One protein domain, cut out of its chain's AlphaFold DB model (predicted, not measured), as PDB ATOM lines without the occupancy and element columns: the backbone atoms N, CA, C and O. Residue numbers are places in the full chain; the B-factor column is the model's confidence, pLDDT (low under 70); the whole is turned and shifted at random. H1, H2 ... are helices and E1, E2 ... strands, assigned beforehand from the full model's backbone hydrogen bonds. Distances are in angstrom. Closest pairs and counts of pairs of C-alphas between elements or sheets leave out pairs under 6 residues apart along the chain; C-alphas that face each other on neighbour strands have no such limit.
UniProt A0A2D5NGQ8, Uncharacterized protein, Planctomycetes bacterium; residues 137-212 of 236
ATOM      1  N   TYR A 137      99.525 133.925  92.106       90.81
ATOM      2  CA  TYR A 137     100.772 134.366  92.714       90.81
ATOM      3  C   TYR A 137     101.262 133.336  93.708       90.81
ATOM      4  O   TYR A 137     100.481 132.796  94.484       90.81
ATOM      5  N   TRP A 138     102.567 133.102  93.715       91.50
ATOM      6  CA  TRP A 138     103.215 132.453  94.843       91.50
ATOM      7  C   TRP A 138     103.695 133.529  95.814       91.50
ATOM      8  O   TRP A 138     104.309 134.508  95.382       91.50
ATOM      9  N   GLU A 139     103.426 133.345  97.103       92.56
ATOM     10  CA  GLU A 139     103.814 134.276  98.159       92.56
ATOM     11  C   GLU A 139     104.372 133.527  99.378       92.56
ATOM     12  O   GLU A 139     103.847 132.494  99.804       92.56
ATOM     13  N   LEU A 140     105.432 134.096  99.947       91.38
ATOM     14  CA  LEU A 140     106.014 133.784 101.244       91.38
ATOM     15  C   LEU A 140     105.912 135.040 102.124       91.38
ATOM     16  O   LEU A 140     106.510 136.079 101.826       91.38
ATOM     17  N   ARG A 141     105.167 134.926 103.224       92.38
ATOM     18  CA  ARG A 141     105.032 135.941 104.274       92.38
ATOM     19  C   ARG A 141     105.806 135.492 105.500       92.38
ATOM     20  O   ARG A 141     105.627 134.367 105.964       92.38
ATOM     21  N   TYR A 142     106.658 136.362 106.017       93.31
ATOM     22  CA  TYR A 142     107.498 136.049 107.164       93.31
ATOM     23  C   TYR A 142     107.894 137.306 107.928       93.31
ATOM     24  O   TYR A 142     107.813 138.425 107.416       93.31
ATOM     25  N   ARG A 143     108.395 137.102 109.144       92.88
ATOM     26  CA  ARG A 143     108.949 138.152 109.996       92.88
ATOM     27  C   ARG A 143     110.469 138.136 109.933       92.88
ATOM     28  O   ARG A 143     111.114 137.120 110.188       92.88
ATOM     29  N   ARG A 144     111.071 139.275 109.610       91.62
ATOM     30  CA  ARG A 144     112.524 139.440 109.625       91.62
ATOM     31  C   ARG A 144     113.034 139.357 111.067       91.62
ATOM     32  O   ARG A 144     112.508 140.063 111.933       91.62
ATOM     33  N   PRO A 145     114.058 138.536 111.346       88.00
ATOM     34  CA  PRO A 145     114.729 138.559 112.636       88.00
ATOM     35  C   PRO A 145     115.527 139.864 112.786       88.00
ATOM     36  O   PRO A 145     116.187 140.314 111.852       88.00
ATOM     37  N   GLY A 146     115.464 140.480 113.966       86.81
ATOM     38  CA  GLY A 146     116.223 141.695 114.273       86.81
ATOM     39  C   GLY A 146     115.632 142.464 115.459       86.81
ATOM     40  O   GLY A 146     114.443 142.801 115.421       86.81
ATOM     41  N   PRO A 147     116.414 142.757 116.516       86.50
ATOM     42  CA  PRO A 147     115.908 143.490 117.676       86.50
ATOM     43  C   PRO A 147     115.529 144.935 117.321       86.50
ATOM     44  O   PRO A 147     114.525 145.432 117.829       86.50
ATOM     45  N   ASP A 148     116.257 145.549 116.387       90.38
ATOM     46  CA  ASP A 148     116.136 146.971 116.036       90.38
ATOM     47  C   ASP A 148     115.064 147.270 114.976       90.38
ATOM     48  O   ASP A 148     114.836 148.427 114.626       90.38
ATOM     49  N   LEU A 149     114.396 146.240 114.447       87.81
ATOM     50  CA  LEU A 149     113.349 146.415 113.444       87.81
ATOM     51  C   LEU A 149     112.026 146.797 114.109       87.81
ATOM     52  O   LEU A 149     111.561 146.103 115.024       87.81
ATOM     53  N   THR A 150     111.381 147.846 113.597       89.06
ATOM     54  CA  THR A 150     109.995 148.174 113.953       89.06
ATOM     55  C   THR A 150     109.041 147.063 113.493       89.06
ATOM     56  O   THR A 150     109.388 146.298 112.591       89.06
ATOM     57  N   PRO A 151     107.820 146.954 114.052       86.00
ATOM     58  CA  PRO A 151     106.845 145.953 113.609       86.00
ATOM     59  C   PRO A 151     106.613 145.958 112.090       86.00
ATOM     60  O   PRO A 151     106.653 144.907 111.462       86.00
ATOM     61  N   GLN A 152     106.493 147.140 111.481       83.19
ATOM     62  CA  GLN A 152     106.307 147.282 110.034       83.19
ATOM     63  C   GLN A 152     107.540 146.842 109.232       83.19
ATOM     64  O   GLN A 152     107.404 146.341 108.125       83.19
ATOM     65  N   GLN A 153     108.747 147.020 109.778       85.75
ATOM     66  CA  GLN A 153     109.988 146.571 109.141       85.75
ATOM     67  C   GLN A 153     110.234 145.069 109.302       85.75
ATOM     68  O   GLN A 153     111.012 144.492 108.536       85.75
ATOM     69  N   ARG A 154     109.620 144.444 110.315       89.06
ATOM     70  CA  ARG A 154     109.687 142.997 110.524       89.06
ATOM     71  C   ARG A 154     108.830 142.272 109.507       89.06
ATOM     72  O   ARG A 154     109.283 141.260 108.988       89.06
ATOM     73  N   ASP A 155     107.651 142.784 109.193       90.38
ATOM     74  CA  ASP A 155     106.771 142.129 108.234       90.38
ATOM     75  C   ASP A 155     107.361 142.202 106.822       90.38
ATOM     76  O   ASP A 155     107.619 143.271 106.268       90.38
ATOM     77  N   ALA A 156     107.588 141.037 106.225       88.62
ATOM     78  CA  ALA A 156     108.122 140.914 104.884       88.62
ATOM     79  C   ALA A 156     107.256 139.981 104.045       88.62
ATOM     80  O   ALA A 156     106.757 138.951 104.504       88.62
ATOM     81  N   ARG A 157     107.103 140.356 102.776       89.62
ATOM     82  CA  ARG A 157     106.425 139.554 101.762       89.62
ATOM     83  C   ARG A 157     107.341 139.442 100.563       89.62
ATOM     84  O   ARG A 157     107.869 140.445 100.086       89.62
ATOM     85  N   VAL A 158     107.558 138.221 100.104       88.06
ATOM     86  CA  VAL A 158     108.260 137.942  98.854       88.06
ATOM     87  C   VAL A 158     107.387 137.029  98.024       88.06
ATOM     88  O   VAL A 158     106.719 136.142  98.546       88.06
ATOM     89  N   GLY A 159     107.367 137.255  96.724       86.06
ATOM     90  CA  GLY A 159     106.478 136.518  95.855       86.06
ATOM     91  C   GLY A 159     106.734 136.838  94.402       86.06
ATOM     92  O   GLY A 159     107.504 137.739  94.063       86.06
ATOM     93  N   ARG A 160     106.088 136.072  93.535       86.88
ATOM     94  CA  ARG A 160     106.110 136.311  92.097       86.88
ATOM     95  C   ARG A 160     104.798 135.878  91.481       86.88
ATOM     96  O   ARG A 160     104.165 134.928  91.950       86.88
ATOM     97  N   LYS A 161     104.428 136.545  90.393       86.62
ATOM     98  CA  LYS A 161     103.347 136.071  89.538       86.62
ATOM     99  C   LYS A 161     103.718 134.712  88.959       86.62
ATOM    100  O   LYS A 161     104.851 134.490  88.526       86.62
ATOM    101  N   LEU A 162     102.741 133.822  88.929       87.06
ATOM    102  CA  LEU A 162     102.830 132.558  88.226       87.06
ATOM    103  C   LEU A 162     102.102 132.703  86.891       87.06
ATOM    104  O   LEU A 162     100.932 133.076  86.849       87.06
ATOM    105  N   ALA A 163     102.788 132.401  85.788       83.12
ATOM    106  CA  ALA A 163     102.144 132.368  84.473       83.12
ATOM    107  C   ALA A 163     101.101 131.240  84.387       83.12
ATOM    108  O   ALA A 163     100.088 131.380  83.707       83.12
ATOM    109  N   LYS A 164     101.369 130.123  85.076       79.56
ATOM    110  CA  LYS A 164     100.495 128.959  85.240       79.56
ATOM    111  C   LYS A 164     100.747 128.339  86.614       79.56
ATOM    112  O   LYS A 164     101.843 128.478  87.153       79.56
ATOM    113  N   LEU A 165      99.745 127.647  87.155       81.19
ATOM    114  CA  LEU A 165      99.896 126.847  88.378       81.19
ATOM    115  C   LEU A 165     100.706 125.565  88.142       81.19
ATOM    116  O   LEU A 165     101.278 125.020  89.088       81.19
ATOM    117  N   ASP A 166     100.765 125.109  86.888       75.06
ATOM    118  CA  ASP A 166     101.512 123.924  86.478       75.06
ATOM    119  C   ASP A 166     102.989 124.062  86.869       75.06
ATOM    120  O   ASP A 166     103.687 124.976  86.425       75.06
ATOM    121  N   GLY A 167     103.458 123.153  87.727       78.38
ATOM    122  CA  GLY A 167     104.828 123.149  88.247       78.38
ATOM    123  C   GLY A 167     105.069 124.040  89.471       78.38
ATOM    124  O   GLY A 167     106.191 124.080  89.967       78.38
ATOM    125  N   ALA A 168     104.049 124.743  89.974       83.31
ATOM    126  CA  ALA A 168     104.082 125.380  91.294       83.31
ATOM    127  C   ALA A 168     103.385 124.520  92.358       83.31
ATOM    128  O   ALA A 168     103.785 124.531  93.523       83.31
ATOM    129  N   VAL A 169     102.359 123.770  91.951       86.75
ATOM    130  CA  VAL A 169     101.616 122.834  92.797       86.75
ATOM    131  C   VAL A 169     101.645 121.457  92.146       86.75
ATOM    132  O   VAL A 169     101.415 121.322  90.946       86.75
ATOM    133  N   THR A 170     101.920 120.427  92.937       86.62
ATOM    134  CA  THR A 170     101.787 119.027  92.537       86.62
ATOM    135  C   THR A 170     100.647 118.408  93.328       86.62
ATOM    136  O   THR A 170     100.640 118.467  94.558       86.62
ATOM    137  N   ILE A 171      99.681 117.840  92.610       88.00
ATOM    138  CA  ILE A 171      98.558 117.096  93.176       88.00
ATOM    139  C   ILE A 171      98.721 115.651  92.715       88.00
ATOM    140  O   ILE A 171      98.728 115.392  91.513       88.00
ATOM    141  N   ALA A 172      98.888 114.733  93.660       91.00
ATOM    142  CA  ALA A 172      98.967 113.298  93.409       91.00
ATOM    143  C   ALA A 172      97.848 112.588  94.174       91.00
ATOM    144  O   ALA A 172      97.440 113.059  95.234       91.00
ATOM    145  N   LEU A 173      97.341 111.477  93.643       92.31
ATOM    146  CA  LEU A 173      96.441 110.615  94.407       92.31
ATOM    147  C   LEU A 173      97.220 109.983  95.561       92.31
ATOM    148  O   LEU A 173      98.377 109.598  95.389       92.31
ATOM    149  N   ASP A 174      96.592 109.921  96.728       93.69
ATOM    150  CA  ASP A 174      97.140 109.207  97.875       93.69
ATOM    151  C   ASP A 174      96.731 107.735  97.760       93.69
ATOM    152  O   ASP A 174      95.652 107.347  98.200       93.69
ATOM    153  N   GLU A 175      97.550 106.933  97.073       93.19
ATOM    154  CA  GLU A 175      97.243 105.518  96.796       93.19
ATOM    155  C   GLU A 175      97.162 104.664  98.071       93.19
ATOM    156  O   GLU A 175      96.535 103.604  98.059       93.19
ATOM    157  N   ASP A 176      97.761 105.136  99.166       92.94
ATOM    158  CA  ASP A 176      97.776 104.458 100.461       92.94
ATOM    159  C   ASP A 176      96.608 104.891 101.374       92.94
ATOM    160  O   ASP A 176      96.431 104.334 102.462       92.94
ATOM    161  N   ALA A 177      95.805 105.883 100.969       89.94
ATOM    162  CA  ALA A 177      94.673 106.354 101.756       89.94
ATOM    163  C   ALA A 177      93.458 105.416 101.644       89.94
ATOM    164  O   ALA A 177      93.091 104.955 100.568       89.94
ATOM    165  N   GLU A 178      92.776 105.190 102.771       88.50
ATOM    166  CA  GLU A 178      91.534 104.396 102.819       88.50
ATOM    167  C   GLU A 178      90.340 105.088 102.122       88.50
ATOM    168  O   GLU A 178      89.371 104.423 101.763       88.50
ATOM    169  N   ASP A 179      90.427 106.407 101.909       92.50
ATOM    170  CA  ASP A 179      89.427 107.238 101.230       92.50
ATOM    171  C   ASP A 179      90.044 107.937 100.008       92.50
ATOM    172  O   ASP A 179      91.253 108.171  99.977       92.50
ATOM    173  N   ASP A 180      89.204 108.403  99.075       88.19
ATOM    174  CA  ASP A 180      89.611 109.250  97.943       88.19
ATOM    175  C   ASP A 180      90.270 110.555  98.432       88.19
ATOM    176  O   ASP A 180      89.610 111.563  98.713       88.19
ATOM    177  N   ARG A 181      91.603 110.538  98.543       89.81
ATOM    178  CA  ARG A 181      92.423 111.671  98.979       89.81
ATOM    179  C   ARG A 181      93.493 112.003  97.953       89.81
ATOM    180  O   ARG A 181      93.910 111.187  97.134       89.81
ATOM    181  N   SER A 182      93.935 113.254  97.991       90.94
ATOM    182  CA  SER A 182      95.048 113.727  97.176       90.94
ATOM    183  C   SER A 182      96.096 114.396  98.052       90.94
ATOM    184  O   SER A 182      95.769 115.218  98.909       90.94
ATOM    185  N   LEU A 183      97.360 114.076  97.796       89.19
ATOM    186  CA  LEU A 183      98.511 114.772  98.345       89.19
ATOM    187  C   LEU A 183      98.753 116.036  97.524       89.19
ATOM    188  O   LEU A 183      99.039 115.974  96.326       89.19
ATOM    189  N   VAL A 184      98.645 117.188  98.181       86.25
ATOM    190  CA  VAL A 184      98.939 118.492  97.585       86.25
ATOM    191  C   VAL A 184     100.261 118.989  98.149       86.25
ATOM    192  O   VAL A 184     100.407 119.155  99.358       86.25
ATOM    193  N   SER A 185     101.225 119.249  97.272       87.19
ATOM    194  CA  SER A 185     102.529 119.799  97.643       87.19
ATOM    195  C   SER A 185     102.868 121.019  96.797       87.19
ATOM    196  O   SER A 185     102.498 121.114  95.626       87.19
ATOM    197  N   LEU A 186     103.571 121.978  97.399       85.56
ATOM    198  CA  LEU A 186     104.166 123.089  96.666       85.56
ATOM    199  C   LEU A 186     105.527 122.648  96.141       85.56
ATOM    200  O   LEU A 186     106.374 122.181  96.905       85.56
ATOM    201  N   THR A 187     105.757 122.823  94.845       85.12
ATOM    202  CA  THR A 187     107.080 122.604  94.261       85.12
ATOM    203  C   THR A 187     108.071 123.577  94.908       85.12
ATOM    204  O   THR A 187     107.712 124.749  95.071       85.12
ATOM    205  N   PRO A 188     109.300 123.153  95.266       85.81
ATOM    206  CA  PRO A 188     110.279 124.029  95.901       85.81
ATOM    207  C   PRO A 188     110.453 125.347  95.142       85.81
ATOM    208  O   PRO A 188     110.746 125.359  93.947       85.81
ATOM    209  N   GLN A 189     110.254 126.460  95.848       84.75
ATOM    210  CA  GLN A 189     110.439 127.804  95.313       84.75
ATOM    211  C   GLN A 189     111.651 128.454  95.975       84.75
ATOM    212  O   GLN A 189     111.898 128.274  97.166       84.75
ATOM    213  N   SER A 190     112.400 129.233  95.201       84.06
ATOM    214  CA  SER A 190     113.474 130.081  95.714       84.06
ATOM    215  C   SER A 190     113.015 131.532  95.706       84.06
ATOM    216  O   SER A 190     112.417 131.989  94.730       84.06
ATOM    217  N   ALA A 191     113.314 132.257  96.779       82.75
ATOM    218  CA  ALA A 191     113.022 133.675  96.893       82.75
ATOM    219  C   ALA A 191     114.234 134.419  97.442       82.75
ATOM    220  O   ALA A 191     114.896 133.954  98.367       82.75
ATOM    221  N   THR A 192     114.498 135.592  96.876       82.56
ATOM    222  CA  THR A 192     115.503 136.510  97.404       82.56
ATOM    223  C   THR A 192     114.898 137.271  98.577       82.56
ATOM    224  O   THR A 192     113.864 137.920  98.426       82.56
ATOM    225  N   HIS A 193     115.545 137.218  99.737       80.44
ATOM    226  CA  HIS A 193     115.215 138.054 100.889       80.44
ATOM    227  C   HIS A 193     116.392 138.961 101.242       80.44
ATOM    228  O   HIS A 193     117.552 138.606 101.047       80.44
ATOM    229  N   PHE A 194     116.093 140.154 101.754       77.56
ATOM    230  CA  PHE A 194     117.104 141.164 102.053       77.56
ATOM    231  C   PHE A 194     117.432 141.193 103.546       77.56
ATOM    232  O   PHE A 194     116.530 141.246 104.382       77.56
ATOM    233  N   GLY A 195     118.728 141.222 103.862       78.56
ATOM    234  CA  GLY A 195     119.238 141.511 105.206       78.56
ATOM    235  C   GLY A 195     119.423 140.309 106.132       78.56
ATOM    236  O   GLY A 195     119.828 140.514 107.271       78.56
ATOM    237  N   VAL A 196     119.153 139.082 105.674       80.69
ATOM    238  CA  VAL A 196     119.362 137.841 106.443       80.69
ATOM    239  C   VAL A 196     119.795 136.707 105.517       80.69
ATOM    240  O   VAL A 196     119.391 136.709 104.357       80.69
ATOM    241  N   ASP A 197     120.571 135.748 106.027       81.75
ATOM    242  CA  ASP A 197     121.012 134.562 105.269       81.75
ATOM    243  C   ASP A 197     120.035 133.386 105.400       81.75
ATOM    244  O   ASP A 197     119.905 132.569 104.491       81.75
ATOM    245  N   THR A 198     119.320 133.306 106.524       85.19
ATOM    246  CA  THR A 198     118.332 132.261 106.804       85.19
ATOM    247  C   THR A 198     117.113 132.853 107.504       85.19
ATOM    248  O   THR A 198     117.222 133.752 108.341       85.19
ATOM    249  N   ILE A 199     115.930 132.347 107.152       88.25
ATOM    250  CA  ILE A 199     114.668 132.682 107.817       88.25
ATOM    251  C   ILE A 199     114.268 131.467 108.663       88.25
ATOM    252  O   ILE A 199     114.009 130.406 108.093       88.25
ATOM    253  N   PRO A 200     114.230 131.587 110.001       90.81
ATOM    254  CA  PRO A 200     113.726 130.522 110.862       90.81
ATOM    255  C   PRO A 200     112.265 130.190 110.535       90.81
ATOM    256  O   PRO A 200     111.476 131.090 110.236       90.81
ATOM    257  N   VAL A 201     111.887 128.910 110.587       91.56
ATOM    258  CA  VAL A 201     110.540 128.460 110.189       91.56
ATOM    259  C   VAL A 201     109.448 129.048 111.085       91.56
ATOM    260  O   VAL A 201     108.360 129.352 110.613       91.56
ATOM    261  N   GLU A 202     109.755 129.295 112.355       94.00
ATOM    262  CA  GLU A 202     108.873 129.946 113.324       94.00
ATOM    263  C   GLU A 202     108.525 131.395 112.963       94.00
ATOM    264  O   GLU A 202     107.539 131.936 113.459       94.00
ATOM    265  N   ASN A 203     109.315 132.018 112.087       93.19
ATOM    266  CA  ASN A 203     109.050 133.356 111.579       93.19
ATOM    267  C   ASN A 203     108.232 133.341 110.286       93.19
ATOM    268  O   ASN A 203     107.896 134.410 109.783       93.19
ATOM    269  N   VAL A 204     107.938 132.172 109.718       93.00
ATOM    270  CA  VAL A 204     107.132 132.050 108.504       93.00
ATOM    271  C   VAL A 204     105.657 132.092 108.888       93.00
ATOM    272  O   VAL A 204     105.140 131.170 109.511       93.00
ATOM    273  N   ASP A 205     104.970 133.165 108.497       93.25
ATOM    274  CA  ASP A 205     103.537 133.328 108.749       93.25
ATOM    275  C   ASP A 205     102.696 132.560 107.715       93.25
ATOM    276  O   ASP A 205     101.654 132.001 108.050       93.25
ATOM    277  N   ALA A 206     103.125 132.544 106.447       91.06
ATOM    278  CA  ALA A 206     102.431 131.824 105.381       91.06
ATOM    279  C   ALA A 206     103.347 131.521 104.188       91.06
ATOM    280  O   ALA A 206     104.179 132.344 103.808       91.06
ATOM    281  N   VAL A 207     103.126 130.373 103.542       90.62
ATOM    282  CA  VAL A 207     103.679 130.035 102.220       90.62
ATOM    283  C   VAL A 207     102.558 129.442 101.388       90.62
ATOM    284  O   VAL A 207     101.902 128.500 101.831       90.62
ATOM    285  N   GLY A 208     102.318 129.974 100.196       91.12
ATOM    286  CA  GLY A 208     101.184 129.507  99.414       91.12
ATOM    287  C   GLY A 208     101.140 130.014  97.991       91.12
ATOM    288  O   GLY A 208     101.891 130.902  97.588       91.12
ATOM    289  N   VAL A 209     100.215 129.424  97.240       90.81
ATOM    290  CA  VAL A 209      99.767 129.952  95.959       90.81
ATOM    291  C   VAL A 209      98.375 130.532  96.151       90.81
ATOM    292  O   VAL A 209      97.466 129.858  96.634       90.81
ATOM    293  N   PHE A 210      98.221 131.790  95.772       91.00
ATOM    294  CA  PHE A 210      97.018 132.577  95.958       91.00
ATOM    295  C   PHE A 210      96.479 133.009  94.604       91.00
ATOM    296  O   PHE A 210      97.227 133.177  93.642       91.00
ATOM    297  N   HIS A 211      95.170 133.218  94.551       92.81
ATOM    298  CA  HIS A 211      94.533 133.881  93.427       92.81
ATOM    299  C   HIS A 211      93.997 135.219  93.894       92.81
ATOM    300  O   HIS A 211      93.315 135.282  94.915       92.81
ATOM    301  N   VAL A 212      94.263 136.258  93.118       95.50
ATOM    302  CA  VAL A 212      93.779 137.610  93.385       95.50
ATOM    303  C   VAL A 212      93.151 138.178  92.124       95.50
ATOM    304  O   VAL A 212      93.635 137.951  91.014       95.50
TER     305      VAL A 212
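AT A GLANCE: This is residues 137 to 212 of the 236 residues of an uncharacterized protein of Planctomycetes bacterium (UniProt A0A2D5NGQ8). A twisted slab of three strands, E2, E1 and E5, and a separate hairpin of two strands, E3 and E4, follow each other along an elongated shape. The hairpin makes one end of the length; the short helix H1 and the loop before it make the other, and the long link 187 to 203 leads from the hairpin back to E5. The printed part has 76 residues, with one named helix and five named strands in the order E1, H1, E2, E3, E4, E5; both sheets are antiparallel and the class is mostly strand. It is loose, with a radius of gyration of the C-alphas of 15.8 A and spans of 50 by 29 by 22 A.

IN THESE COORDINATES: E1, residues 137 to 143, begins at C-alpha 137 (100.772, 134.366, 92.714) and is 19.5 A long. H1 is residues 151 to 154, 5.1 A. E2, residues 155 to 162, is 22.5 A. E3, residues 169 to 173, is 13.4 A, and E4, residues 182 to 186, is 13.1 A. E5, residues 204 to 212, is 20.9 A, bends by 70 degrees at residue 209 and ends at C-alpha 212 (93.779, 137.610, 93.385).

HOW THE PARTS SIT: E1 is the inner strand, antiparallel to E2 at 167 degrees, with N 140 and O 158 2.8 A apart, and to E5 at 155 degrees, with N 139 and O 208 2.9 A apart. H1 is only just on this sheet, with 5 pairs of C-alphas within 10 A, and only grazes it; it is too short for an O i to N i+4 pair, and its one O i to N i+3 pair is within hydrogen-bond range. The hairpin E3 and E4 is antiparallel at 160 degrees, with N 170 and O 185 2.8 A apart. E2 and E3 are apart; the closest C-alphas of E4 and E5, Leu 186 and Gly 208, are 7.6 A apart.

THE WHOLE: The C-alphas farthest apart, Asp 148 and Glu 178, are 50.9 A apart. The printed part has no cut, the link E4 to E5 is long, and no printed residue is under 70 in pLDDT.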